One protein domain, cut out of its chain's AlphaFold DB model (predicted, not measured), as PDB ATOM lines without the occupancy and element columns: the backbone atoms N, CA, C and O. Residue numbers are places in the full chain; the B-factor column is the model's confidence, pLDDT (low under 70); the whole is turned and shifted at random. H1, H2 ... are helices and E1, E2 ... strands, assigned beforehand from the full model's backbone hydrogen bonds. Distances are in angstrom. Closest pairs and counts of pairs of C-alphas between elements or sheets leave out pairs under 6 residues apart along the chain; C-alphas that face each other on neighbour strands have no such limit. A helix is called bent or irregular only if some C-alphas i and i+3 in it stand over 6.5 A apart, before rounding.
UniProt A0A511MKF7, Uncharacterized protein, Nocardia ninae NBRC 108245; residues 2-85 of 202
ATOM      1  N   GLY A   2      -9.863  48.483 -23.224       57.50
ATOM      2  CA  GLY A   2     -11.099  47.689 -23.072       57.50
ATOM      3  C   GLY A   2     -12.348  48.158 -23.835       57.50
ATOM      4  O   GLY A   2     -13.461  47.855 -23.419       57.50
ATOM      5  N   ARG A   3     -12.202  48.917 -24.932       60.12
ATOM      6  CA  ARG A   3     -13.346  49.327 -25.782       60.12
ATOM      7  C   ARG A   3     -13.699  48.313 -26.873       60.12
ATOM      8  O   ARG A   3     -14.671  48.525 -27.591       60.12
ATOM      9  N   ASP A   4     -12.905  47.255 -27.011       68.56
ATOM     10  CA  ASP A   4     -13.178  46.177 -27.952       68.56
ATOM     11  C   ASP A   4     -14.305  45.285 -27.395       68.56
ATOM     12  O   ASP A   4     -14.144  44.719 -26.306       68.56
ATOM     13  N   PRO A   5     -15.438  45.137 -28.107       66.12
ATOM     14  CA  PRO A   5     -16.529  44.256 -27.697       66.12
ATOM     15  C   PRO A   5     -16.111  42.787 -27.511       66.12
ATOM     16  O   PRO A   5     -16.795  42.055 -26.798       66.12
ATOM     17  N   GLY A   6     -15.010  42.347 -28.130       70.75
ATOM     18  CA  GLY A   6     -14.443  41.005 -27.975       70.75
ATOM     19  C   GLY A   6     -13.695  40.777 -26.657       70.75
ATOM     20  O   GLY A   6     -13.482  39.628 -26.280       70.75
ATOM     21  N   TYR A   7     -13.351  41.844 -25.924       70.50
ATOM     22  CA  TYR A   7     -12.541  41.789 -24.700       70.50
ATOM     23  C   TYR A   7     -13.176  42.609 -23.565       70.50
ATOM     24  O   TYR A   7     -12.523  43.421 -22.912       70.50
ATOM     25  N   LEU A   8     -14.472  42.395 -23.306       67.12
ATOM     26  CA  LEU A   8     -15.217  43.087 -22.240       67.12
ATOM     27  C   LEU A   8     -14.601  42.899 -20.842       67.12
ATOM     28  O   LEU A   8     -14.706  43.790 -20.005       67.12
ATOM     29  N   SER A   9     -13.916  41.776 -20.597       69.31
ATOM     30  CA  SER A   9     -13.189  41.515 -19.346       69.31
ATOM     31  C   SER A   9     -11.951  42.400 -19.150       69.31
ATOM     32  O   SER A   9     -11.367  42.387 -18.071       69.31
ATOM     33  N   TRP A  10     -11.541  43.161 -20.170       76.81
ATOM     34  CA  TRP A  10     -10.422  44.110 -20.114       76.81
ATOM     35  C   TRP A  10     -10.889  45.550 -19.871       76.81
ATOM     36  O   TRP A  10     -10.113  46.499 -20.018       76.81
ATOM     37  N   GLN A  11     -12.169  45.743 -19.543       82.06
ATOM     38  CA  GLN A  11     -12.640  47.027 -19.047       82.06
ATOM     39  C   GLN A  11     -12.014  47.310 -17.687       82.06
ATOM     40  O   GLN A  11     -11.984  46.465 -16.795       82.06
ATOM     41  N   VAL A  12     -11.497  48.525 -17.563       85.19
ATOM     42  CA  VAL A  12     -10.897  49.032 -16.336       85.19
ATOM     43  C   VAL A  12     -11.922  49.943 -15.688       85.19
ATOM     44  O   VAL A  12     -12.358  50.913 -16.313       85.19
ATOM     45  N   ASP A  13     -12.297  49.628 -14.453       89.38
ATOM     46  CA  ASP A  13     -13.048  50.551 -13.616       89.38
ATOM     47  C   ASP A  13     -12.103  51.655 -13.132       89.38
ATOM     48  O   ASP A  13     -11.171  51.414 -12.363       89.38
ATOM     49  N   VAL A  14     -12.325  52.870 -13.631       86.94
ATOM     50  CA  VAL A  14     -11.466  54.030 -13.360       86.94
ATOM     51  C   VAL A  14     -11.463  54.431 -11.886       86.94
ATOM     52  O   VAL A  14     -10.510  55.075 -11.452       86.94
ATOM     53  N   ASP A  15     -12.476  54.014 -11.126       91.62
ATOM     54  CA  ASP A  15     -12.644  54.376  -9.721       91.62
ATOM     55  C   ASP A  15     -12.013  53.354  -8.758       91.62
ATOM     56  O   ASP A  15     -11.896  53.638  -7.565       91.62
ATOM     57  N   SER A  16     -11.593  52.173  -9.239       94.19
ATOM     58  CA  SER A  16     -11.143  51.075  -8.363       94.19
ATOM     59  C   SER A  16      -9.950  50.244  -8.859       94.19
ATOM     60  O   SER A  16      -9.544  49.300  -8.177       94.19
ATOM     61  N   TYR A  17      -9.358  50.572 -10.012       94.81
ATOM     62  CA  TYR A  17      -8.234  49.805 -10.559       94.81
ATOM     63  C   TYR A  17      -6.949  49.909  -9.730       94.81
ATOM     64  O   TYR A  17      -6.656  50.950  -9.134       94.81
ATOM     65  N   THR A  18      -6.119  48.865  -9.797       96.38
ATOM     66  CA  THR A  18      -4.713  48.936  -9.374       96.38
ATOM     67  C   THR A  18      -3.750  48.842 -10.552       96.38
ATOM     68  O   THR A  18      -4.062  48.217 -11.568       96.38
ATOM     69  N   VAL A  19      -2.555  49.431 -10.449       96.44
ATOM     70  CA  VAL A  19      -1.536  49.302 -11.509       96.44
ATOM     71  C   VAL A  19      -1.087  47.845 -11.650       96.44
ATOM     72  O   VAL A  19      -0.841  47.396 -12.767       96.44
ATOM     73  N   GLU A  20      -1.077  47.075 -10.558       97.06
ATOM     74  CA  GLU A  20      -0.867  45.621 -10.588       97.06
ATOM     75  C   GLU A  20      -1.888  44.912 -11.489       97.06
ATOM     76  O   GLU A  20      -1.514  44.124 -12.361       97.06
ATOM     77  N   GLN A  21      -3.183  45.219 -11.340       95.75
ATOM     78  CA  GLN A  21      -4.232  44.660 -12.198       95.75
ATOM     79  C   GLN A  21      -4.005  45.030 -13.666       95.75
ATOM     80  O   GLN A  21      -4.157  44.178 -14.542       95.75
ATOM     81  N   ILE A  22      -3.591  46.269 -13.946       95.81
ATOM     82  CA  ILE A  22      -3.238  46.697 -15.306       95.81
ATOM     83  C   ILE A  22      -2.031  45.916 -15.836       95.81
ATOM     84  O   ILE A  22      -2.029  45.514 -17.000       95.81
ATOM     85  N   ALA A  23      -1.023  45.649 -15.006       97.00
ATOM     86  CA  ALA A  23       0.141  44.858 -15.390       97.00
ATOM     87  C   ALA A  23      -0.231  43.395 -15.690       97.00
ATOM     88  O   ALA A  23       0.247  42.833 -16.677       97.00
ATOM     89  N   LEU A  24      -1.132  42.797 -14.902       95.62
ATOM     90  CA  LEU A  24      -1.687  41.461 -15.152       95.62
ATOM     91  C   LEU A  24      -2.487  41.413 -16.461       95.62
ATOM     92  O   LEU A  24      -2.307  40.500 -17.266       95.62
ATOM     93  N   GLN A  25      -3.327  42.418 -16.719       93.81
ATOM     94  CA  GLN A  25      -4.064  42.528 -17.981       93.81
ATOM     95  C   GLN A  25      -3.121  42.707 -19.177       93.81
ATOM     96  O   GLN A  25      -3.319  42.080 -20.218       93.81
ATOM     97  N   ALA A  26      -2.065  43.514 -19.036       94.38
ATOM     98  CA  ALA A  26      -1.048  43.680 -20.069       94.38
ATOM     99  C   ALA A  26      -0.304  42.364 -20.352       94.38
ATOM    100  O   ALA A  26      -0.071  42.035 -21.515       94.38
ATOM    101  N   ALA A  27       0.026  41.581 -19.321       94.62
ATOM    102  CA  ALA A  27       0.632  40.261 -19.483       94.62
ATOM    103  C   ALA A  27      -0.262  39.302 -20.289       94.62
ATOM    104  O   ALA A  27       0.219  38.669 -21.234       94.62
ATOM    105  N   GLU A  28      -1.562  39.249 -19.983       93.44
ATOM    106  CA  GLU A  28      -2.521  38.425 -20.731       93.44
ATOM    107  C   GLU A  28      -2.707  38.923 -22.172       93.44
ATOM    108  O   GLU A  28      -2.803  38.119 -23.104       93.44
ATOM    109  N   MET A  29      -2.695  40.242 -22.384       91.75
ATOM    110  CA  MET A  29      -2.729  40.837 -23.719       91.75
ATOM    111  C   MET A  29      -1.532  40.378 -24.560       91.75
ATOM    112  O   MET A  29      -1.718  39.913 -25.686       91.75
ATOM    113  N   PHE A  30      -0.311  40.454 -24.023       91.56
ATOM    114  CA  PHE A  30       0.879  39.988 -24.737       91.56
ATOM    115  C   PHE A  30       0.843  38.482 -25.009       91.56
ATOM    116  O   PHE A  30       1.209  38.055 -26.104       91.56
ATOM    117  N   ALA A  31       0.355  37.678 -24.064       91.25
ATOM    118  CA  ALA A  31       0.208  36.240 -24.266       91.25
ATOM    119  C   ALA A  31      -0.827  35.897 -25.339       91.25
ATOM    120  O   ALA A  31      -0.610  34.987 -26.140       91.25
ATOM    121  N   THR A  32      -1.938  36.634 -25.380       90.62
ATOM    122  CA  THR A  32      -2.955  36.505 -26.427       90.62
ATOM    123  C   THR A  32      -2.355  36.821 -27.790       90.62
ATOM    124  O   THR A  32      -2.412  35.974 -28.680       90.62
ATOM    125  N   ALA A  33      -1.670  37.960 -27.918       89.69
ATOM    126  CA  ALA A  33      -0.994  38.344 -29.153       89.69
ATOM    127  C   ALA A  33       0.062  37.311 -29.588       89.69
ATOM    128  O   ALA A  33       0.161  36.983 -30.770       89.69
ATOM    129  N   ALA A  34       0.824  36.745 -28.646       90.12
ATOM    130  CA  ALA A  34       1.795  35.693 -28.941       90.12
ATOM    131  C   ALA A  34       1.129  34.417 -29.481       90.12
ATOM    132  O   ALA A  34       1.613  33.846 -30.459       90.12
ATOM    133  N   ARG A  35       0.001  33.990 -28.893       91.19
ATOM    134  CA  ARG A  35      -0.778  32.834 -29.375       91.19
ATOM    135  C   ARG A  35      -1.359  33.077 -30.764       91.19
ATOM    136  O   ARG A  35      -1.235  32.209 -31.624       91.19
ATOM    137  N   GLU A  36      -1.957  34.242 -30.992       91.56
ATOM    138  CA  GLU A  36      -2.547  34.623 -32.283       91.56
ATOM    139  C   GLU A  36      -1.497  34.714 -33.393       91.56
ATOM    140  O   GLU A  36      -1.734  34.273 -34.517       91.56
ATOM    141  N   ALA A  37      -0.302  35.207 -33.066       90.69
ATOM    142  CA  ALA A  37       0.838  35.242 -33.974       90.69
ATOM    143  C   ALA A  37       1.571  33.890 -34.102       90.69
ATOM    144  O   ALA A  37       2.572  33.810 -34.814       90.69
ATOM    145  N   ALA A  38       1.106  32.837 -33.413       92.56
ATOM    146  CA  ALA A  38       1.754  31.528 -33.329       92.56
ATOM    147  C   ALA A  38       3.247  31.605 -32.940       92.56
ATOM    148  O   ALA A  38       4.077  30.819 -33.407       92.56
ATOM    149  N   LEU A  39       3.600  32.562 -32.076       88.81
ATOM    150  CA  LEU A  39       4.956  32.729 -31.568       88.81
ATOM    151  C   LEU A  39       5.267  31.642 -30.538       88.81
ATOM    152  O   LEU A  39       4.584  31.492 -29.530       88.81
ATOM    153  N   SER A  40       6.343  30.898 -30.788       85.44
ATOM    154  CA  SER A  40       6.875  29.886 -29.868       85.44
ATOM    155  C   SER A  40       8.103  30.364 -29.092       85.44
ATOM    156  O   SER A  40       8.544  29.693 -28.159       85.44
ATOM    157  N   ARG A  41       8.674  31.511 -29.484       88.25
ATOM    158  CA  ARG A  41       9.895  32.068 -28.905       88.25
ATOM    159  C   ARG A  41       9.986  33.574 -29.125       88.25
ATOM    160  O   ARG A  41       9.687  34.053 -30.218       88.25
ATOM    161  N   ILE A  42      10.485  34.298 -28.125       81.00
ATOM    162  CA  ILE A  42      10.861  35.707 -28.259       81.00
ATOM    163  C   ILE A  42      12.349  35.768 -28.640       81.00
ATOM    164  O   ILE A  42      13.189  35.209 -27.928       81.00
ATOM    165  N   PRO A  43      12.717  36.409 -29.765       72.38
ATOM    166  CA  PRO A  43      14.115  36.604 -30.112       72.38
ATOM    167  C   PRO A  43      14.746  37.632 -29.161       72.38
ATOM    168  O   PRO A  43      14.524  38.833 -29.288       72.38
ATOM    169  N   GLY A  44      15.560  37.146 -28.225       81.44
ATOM    170  CA  GLY A  44      16.268  37.974 -27.248       81.44
ATOM    171  C   GLY A  44      15.467  38.233 -25.973       81.44
ATOM    172  O   GLY A  44      14.537  37.500 -25.645       81.44
ATOM    173  N   GLU A  45      15.871  39.268 -25.242       83.50
ATOM    174  CA  GLU A  45      15.190  39.728 -24.033       83.50
ATOM    175  C   GLU A  45      14.379  40.982 -24.349       83.50
ATOM    176  O   GLU A  45      14.879  41.924 -24.969       83.50
ATOM    177  N   MET A  46      13.126  40.999 -23.902       88.25
ATOM    178  CA  MET A  46      12.241  42.153 -24.011       88.25
ATOM    179  C   MET A  46      11.643  42.458 -22.641       88.25
ATOM    180  O   MET A  46      11.364  41.551 -21.857       88.25
ATOM    181  N   GLY A  47      11.448  43.740 -22.350       91.88
ATOM    182  CA  GLY A  47      10.828  44.191 -21.113       91.88
ATOM    183  C   GLY A  47       9.808  45.288 -21.371       91.88
ATOM    184  O   GLY A  47      10.031  46.139 -22.231       91.88
ATOM    185  N   TYR A  48       8.714  45.271 -20.615       94.94
ATOM    186  CA  TYR A  48       7.719  46.342 -20.589       94.94
ATOM    187  C   TYR A  48       7.504  46.804 -19.157       94.94
ATOM    188  O   TYR A  48       7.203  45.990 -18.288       94.94
ATOM    189  N   LEU A  49       7.637  48.108 -18.932       96.44
ATOM    190  CA  LEU A  49       7.349  48.733 -17.649       96.44
ATOM    191  C   LEU A  49       5.941  49.332 -17.685       96.44
ATOM    192  O   LEU A  49       5.632  50.140 -18.561       96.44
ATOM    193  N   ILE A  50       5.109  48.947 -16.726       96.94
ATOM    194  CA  ILE A  50       3.794  49.525 -16.471       96.94
ATOM    195  C   ILE A  50       3.938  50.362 -15.207       96.94
ATOM    196  O   ILE A  50       4.189  49.814 -14.141       96.94
ATOM    197  N   ALA A  51       3.813  51.679 -15.330       95.81
ATOM    198  CA  ALA A  51       3.958  52.610 -14.217       95.81
ATOM    199  C   ALA A  51       2.767  53.566 -14.161       95.81
ATOM    200  O   ALA A  51       2.241  53.973 -15.202       95.81
ATOM    201  N   GLY A  52       2.354  53.938 -12.956       95.44
ATOM    202  CA  GLY A  52       1.234  54.846 -12.754       95.44
ATOM    203  C   GLY A  52       0.825  54.950 -11.293       95.44
ATOM    204  O   GLY A  52       1.594  54.613 -10.399       95.44
ATOM    205  N   TYR A  53      -0.403  55.411 -11.082       95.62
ATOM    206  CA  TYR A  53      -1.037  55.528  -9.775       95.62
ATOM    207  C   TYR A  53      -2.265  54.622  -9.759       95.62
ATOM    208  O   TYR A  53      -3.066  54.671 -10.691       95.62
ATOM    209  N   SER A  54      -2.412  53.807  -8.718       95.62
ATOM    210  CA  SER A  54      -3.657  53.076  -8.471       95.62
ATOM    211  C   SER A  54      -4.801  54.047  -8.153       95.62
ATOM    212  O   SER A  54      -4.562  55.150  -7.654       95.62
ATOM    213  N   ALA A  55      -6.050  53.657  -8.422       94.31
ATOM    214  CA  ALA A  55      -7.213  54.481  -8.103       94.31
ATOM    215  C   ALA A  55      -7.240  54.823  -6.603       94.31
ATOM    216  O   ALA A  55      -7.160  53.946  -5.745       94.31
ATOM    217  N   GLY A  56      -7.305  56.119  -6.286       92.44
ATOM    218  CA  GLY A  56      -7.263  56.616  -4.907       92.44
ATOM    219  C   GLY A  56      -5.881  56.607  -4.233       92.44
ATOM    220  O   GLY A  56      -5.788  57.055  -3.093       92.44
ATOM    221  N   SER A  57      -4.820  56.148  -4.908       93.75
ATOM    222  CA  SER A  57      -3.440  56.239  -4.414       93.75
ATOM    223  C   SER A  57      -2.823  57.597  -4.745       93.75
ATOM    224  O   SER A  57      -2.994  58.106  -5.853       93.75
ATOM    225  N   ASP A  58      -2.054  58.158  -3.811       92.69
ATOM    226  CA  ASP A  58      -1.218  59.340  -4.047       92.69
ATOM    227  C   ASP A  58       0.255  58.999  -4.333       92.69
ATOM    228  O   ASP A  58       1.042  59.882  -4.682       92.69
ATOM    229  N   GLN A  59       0.614  57.717  -4.239       92.50
ATOM    230  CA  GLN A  59       1.940  57.196  -4.550       92.50
ATOM    231  C   GLN A  59       1.931  56.425  -5.864       92.50
ATOM    232  O   GLN A  59       0.974  55.706  -6.182       92.50
ATOM    233  N   ALA A  60       3.017  56.586  -6.617       93.31
ATOM    234  CA  ALA A  60       3.243  55.847  -7.846       93.31
ATOM    235  C   ALA A  60       3.799  54.455  -7.540       93.31
ATOM    236  O   ALA A  60       4.512  54.254  -6.562       93.31
ATOM    237  N   GLU A  61       3.526  53.517  -8.432       95.88
ATOM    238  CA  GLU A  61       4.114  52.183  -8.428       95.88
ATOM    239  C   GLU A  61       4.486  51.785  -9.859       95.88
ATOM    240  O   GLU A  61       3.988  52.359 -10.841       95.88
ATOM    241  N   ALA A  62       5.374  50.803  -9.992       97.06
ATOM    242  CA  ALA A  62       5.762  50.276 -11.290       97.06
ATOM    243  C   ALA A  62       5.941  48.759 -11.268       97.06
ATOM    244  O   ALA A  62       6.514  48.191 -10.341       97.06
ATOM    245  N   TRP A  63       5.497  48.123 -12.345       98.00
ATOM    246  CA  TRP A  63       5.503  46.683 -12.550       98.00
ATOM    247  C   TRP A  63       6.194  46.353 -13.869       98.00
ATOM    248  O   TRP A  63       5.899  46.940 -14.912       98.00
ATOM    249  N   LEU A  64       7.121  45.402 -13.838       97.38
ATOM    250  CA  LEU A  64       7.940  45.014 -14.976       97.38
ATOM    251  C   LEU A  64       7.514  43.643 -15.504       97.38
ATOM    252  O   LEU A  64       7.550  42.640 -14.792       97.38
ATOM    253  N   LEU A  65       7.162  43.590 -16.786       96.44
ATOM    254  CA  LEU A  65       6.999  42.348 -17.536       96.44
ATOM    255  C   LEU A  65       8.326  42.009 -18.206       96.44
ATOM    256  O   LEU A  65       8.875  42.842 -18.930       96.44
ATOM    257  N   LYS A  66       8.828  40.789 -18.005       93.50
ATOM    258  CA  LYS A  66      10.050  40.293 -18.652       93.50
ATOM    259  C   LYS A  66       9.725  39.113 -19.552       93.50
ATOM    260  O   LYS A  66       9.168  38.114 -19.103       93.50
ATOM    261  N   PHE A  67      10.146  39.212 -20.803       90.62
ATOM    262  CA  PHE A  67      10.018  38.169 -21.803       90.62
ATOM    263  C   PHE A  67      11.409  37.655 -22.136       90.62
ATOM    264  O   PHE A  67      12.295  38.427 -22.509       90.62
ATOM    265  N   HIS A  68      11.595  36.350 -22.005       85.88
ATOM    266  CA  HIS A  68      12.829  35.679 -22.374       85.88
ATOM    267  C   HIS A  68      12.495  34.301 -22.930       85.88
ATOM    268  O   HIS A  68      11.641  33.597 -22.395       85.88
ATOM    269  N   ASP A  69      13.166  33.934 -24.016       85.25
ATOM    270  CA  ASP A  69      13.076  32.616 -24.642       85.25
ATOM    271  C   ASP A  69      11.625  32.135 -24.864       85.25
ATOM    272  O   ASP A  69      10.960  32.625 -25.779       85.25
ATOM    273  N   THR A  70      11.117  31.213 -24.036       85.94
ATOM    274  CA  THR A  70       9.772  30.621 -24.148       85.94
ATOM    275  C   THR A  70       8.705  31.283 -23.264       85.94
ATOM    276  O   THR A  70       7.563  30.823 -23.240       85.94
ATOM    277  N   THR A  71       9.025  32.345 -22.519       85.69
ATOM    278  CA  THR A  71       8.058  33.052 -21.661       85.69
ATOM    279  C   THR A  71       7.089  33.887 -22.501       85.69
ATOM    280  O   THR A  71       7.326  35.066 -22.750       85.69
ATOM    281  N   MET A  72       5.994  33.267 -22.955       87.00
ATOM    282  CA  MET A  72       4.938  33.946 -23.729       87.00
ATOM    283  C   MET A  72       3.892  34.636 -22.843       87.00
ATOM    284  O   MET A  72       3.244  35.575 -23.286       87.00
ATOM    285  N   HIS A  73       3.738  34.183 -21.598       92.50
ATOM    286  CA  HIS A  73       2.861  34.789 -20.596       92.50
ATOM    287  C   HIS A  73       3.720  35.216 -19.394       92.50
ATOM    288  O   HIS A  73       4.016  34.382 -18.532       92.50
ATOM    289  N   PRO A  74       4.226  36.464 -19.375       92.19
ATOM    290  CA  PRO A  74       5.108  36.934 -18.314       92.19
ATOM    291  C   PRO A  74       4.333  37.106 -17.005       92.19
ATOM    292  O   PRO A  74       3.161  37.466 -17.006       92.19
ATOM    293  N   VAL A  75       5.006  36.900 -15.877       95.06
ATOM    294  CA  VAL A  75       4.462  37.267 -14.564       95.06
ATOM    295  C   VAL A  75       4.953  38.680 -14.237       95.06
ATOM    296  O   VAL A  75       6.168  38.896 -14.294       95.06
ATOM    297  N   PRO A  76       4.062  39.645 -13.934       97.44
ATOM    298  CA  PRO A  76       4.479  40.967 -13.487       97.44
ATOM    299  C   PRO A  76       5.339  40.899 -12.226       97.44
ATOM    300  O   PRO A  76       5.029  40.167 -11.289       97.44
ATOM    301  N   VAL A  77       6.417  41.678 -12.205       97.12
ATOM    302  CA  VAL A  77       7.308  41.816 -11.047       97.12
ATOM    303  C   VAL A  77       7.229  43.253 -10.551       97.12
ATOM    304  O   VAL A  77       7.417  44.170 -11.349       97.12
ATOM    305  N   LEU A  78       6.960  43.449  -9.259       97.25
ATOM    306  CA  LEU A  78       7.000  44.774  -8.644       97.25
ATOM    307  C   LEU A  78       8.422  45.336  -8.753       97.25
ATOM    308  O   LEU A  78       9.390  44.699  -8.340       97.25
ATOM    309  N   GLU A  79       8.533  46.514  -9.349       96.06
ATOM    310  CA  GLU A  79       9.798  47.163  -9.698       96.06
ATOM    311  C   GLU A  79      10.012  48.469  -8.917       96.06
ATOM    312  O   GLU A  79      11.155  48.870  -8.673       96.06
ATOM    313  N   LEU A  80       8.913  49.126  -8.537       94.94
ATOM    314  CA  LEU A  80       8.868  50.276  -7.641       94.94
ATOM    315  C   LEU A  80       7.615  50.155  -6.767       94.94
ATOM    316  O   LEU A  80       6.505  50.160  -7.305       94.94
ATOM    317  N   ASP A  81       7.804  50.052  -5.453       94.88
ATOM    318  CA  ASP A  81       6.715  50.099  -4.470       94.88
ATOM    319  C   ASP A  81       6.310  51.561  -4.187       94.88
ATOM    320  O   ASP A  81       7.091  52.497  -4.337       94.88
ATOM    321  N   THR A  82       5.080  51.745  -3.730       92.62
ATOM    322  CA  THR A  82       4.473  52.998  -3.267       92.62
ATOM    323  C   THR A  82       5.241  53.724  -2.158       92.62
ATOM    324  O   THR A  82       5.013  54.908  -1.932       92.62
ATOM    325  N   ASN A  83       6.148  53.054  -1.449       92.12
ATOM    326  CA  ASN A  83       6.997  53.661  -0.418       92.12
ATOM    327  C   ASN A  83       8.434  53.942  -0.895       92.12
ATOM    328  O   ASN A  83       9.278  54.346  -0.090       92.12
ATOM    329  N   GLU A  84       8.718  53.740  -2.182       91.06
ATOM    330  CA  GLU A  84      10.039  53.913  -2.771       91.06
ATOM    331  C   GLU A  84      10.109  55.143  -3.681       91.06
ATOM    332  O   GLU A  84       9.154  55.557  -4.333       91.06
ATOM    333  N   THR A  85      11.310  55.707  -3.777       91.25
ATOM    334  CA  THR A  85      11.660  56.711  -4.786       91.25
ATOM    335  C   THR A  85      12.987  56.317  -5.416       91.25
ATOM    336  O   THR A  85      13.766  55.578  -4.815       91.25
TER     337      THR A  85
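This is residues 2 to 85 of the 202 residues of an uncharacterized protein of Nocardia ninae NBRC 108245 (UniProt A0A511MKF7). A narrow sheet of three antiparallel strands has one long helix, H2, packed along one face, and its other face is bare of helices. The short, irregular H1 lies beyond H2, on the side away from the sheet. The 84 printed residues hold two named helices and three named strands, along the chain H1 H2 E1 E2 E3, of mixed class; the sheet's order is E1 - E2 - E3. The whole is flat, 40 by 34 by 12 A, and only just compact, close to loose, with a radius of gyration of the C-alphas of 14.1 A.

E1, residues 45 to 53, E2, residues 60 to 68, and E3, residues 77 to 80, form a meander, each strand the antiparallel neighbour of the one before. E1 and E2 form a hairpin at 164 degrees, with N 50 and O 63 2.8 A apart, within hydrogen-bond range. E2 and E3 form a hairpin at 142 degrees, with N 64 and O 77 within range at 2.8 A. H2, residues 19 to 36, is on the sheet in two layers, the helix on one face. It lies over E1 and E2 at a height over the sheet of 9.8 A, along the strands, at 22 degrees to E2 on the local plane. The closest C-alphas of H2 and E1 are those of Ala 23 and Ile 50, 6.0 A apart. H1, residues 5 to 10, is close to H2 but not clearly touching, the closest C-alphas being those of Trp 10 and Gln 25 at 6.9 A. H1 is apart from the strands. Every O i to N i+4 pair is within hydrogen-bond range in H2; in H1 0 of 2 are, and 1 of 3 O i to N i+3 pairs.

E1 is 26.8 A long, E2 26.6 A, H2 25.5 A. H1 begins at C-alpha 5, (-16.529, 44.256, -27.697), and is irregular, C-alphas 6 and 9 being 8.7 A apart. E3 ends at C-alpha 80, (8.868, 50.276, -7.641).

The C-alphas farthest apart, of Ala 38 and Asp 58, are 40.5 A apart. The printed part has no cut, and its four links are short. Residues 2 to 5 and 8 to 9 have pLDDT under 70.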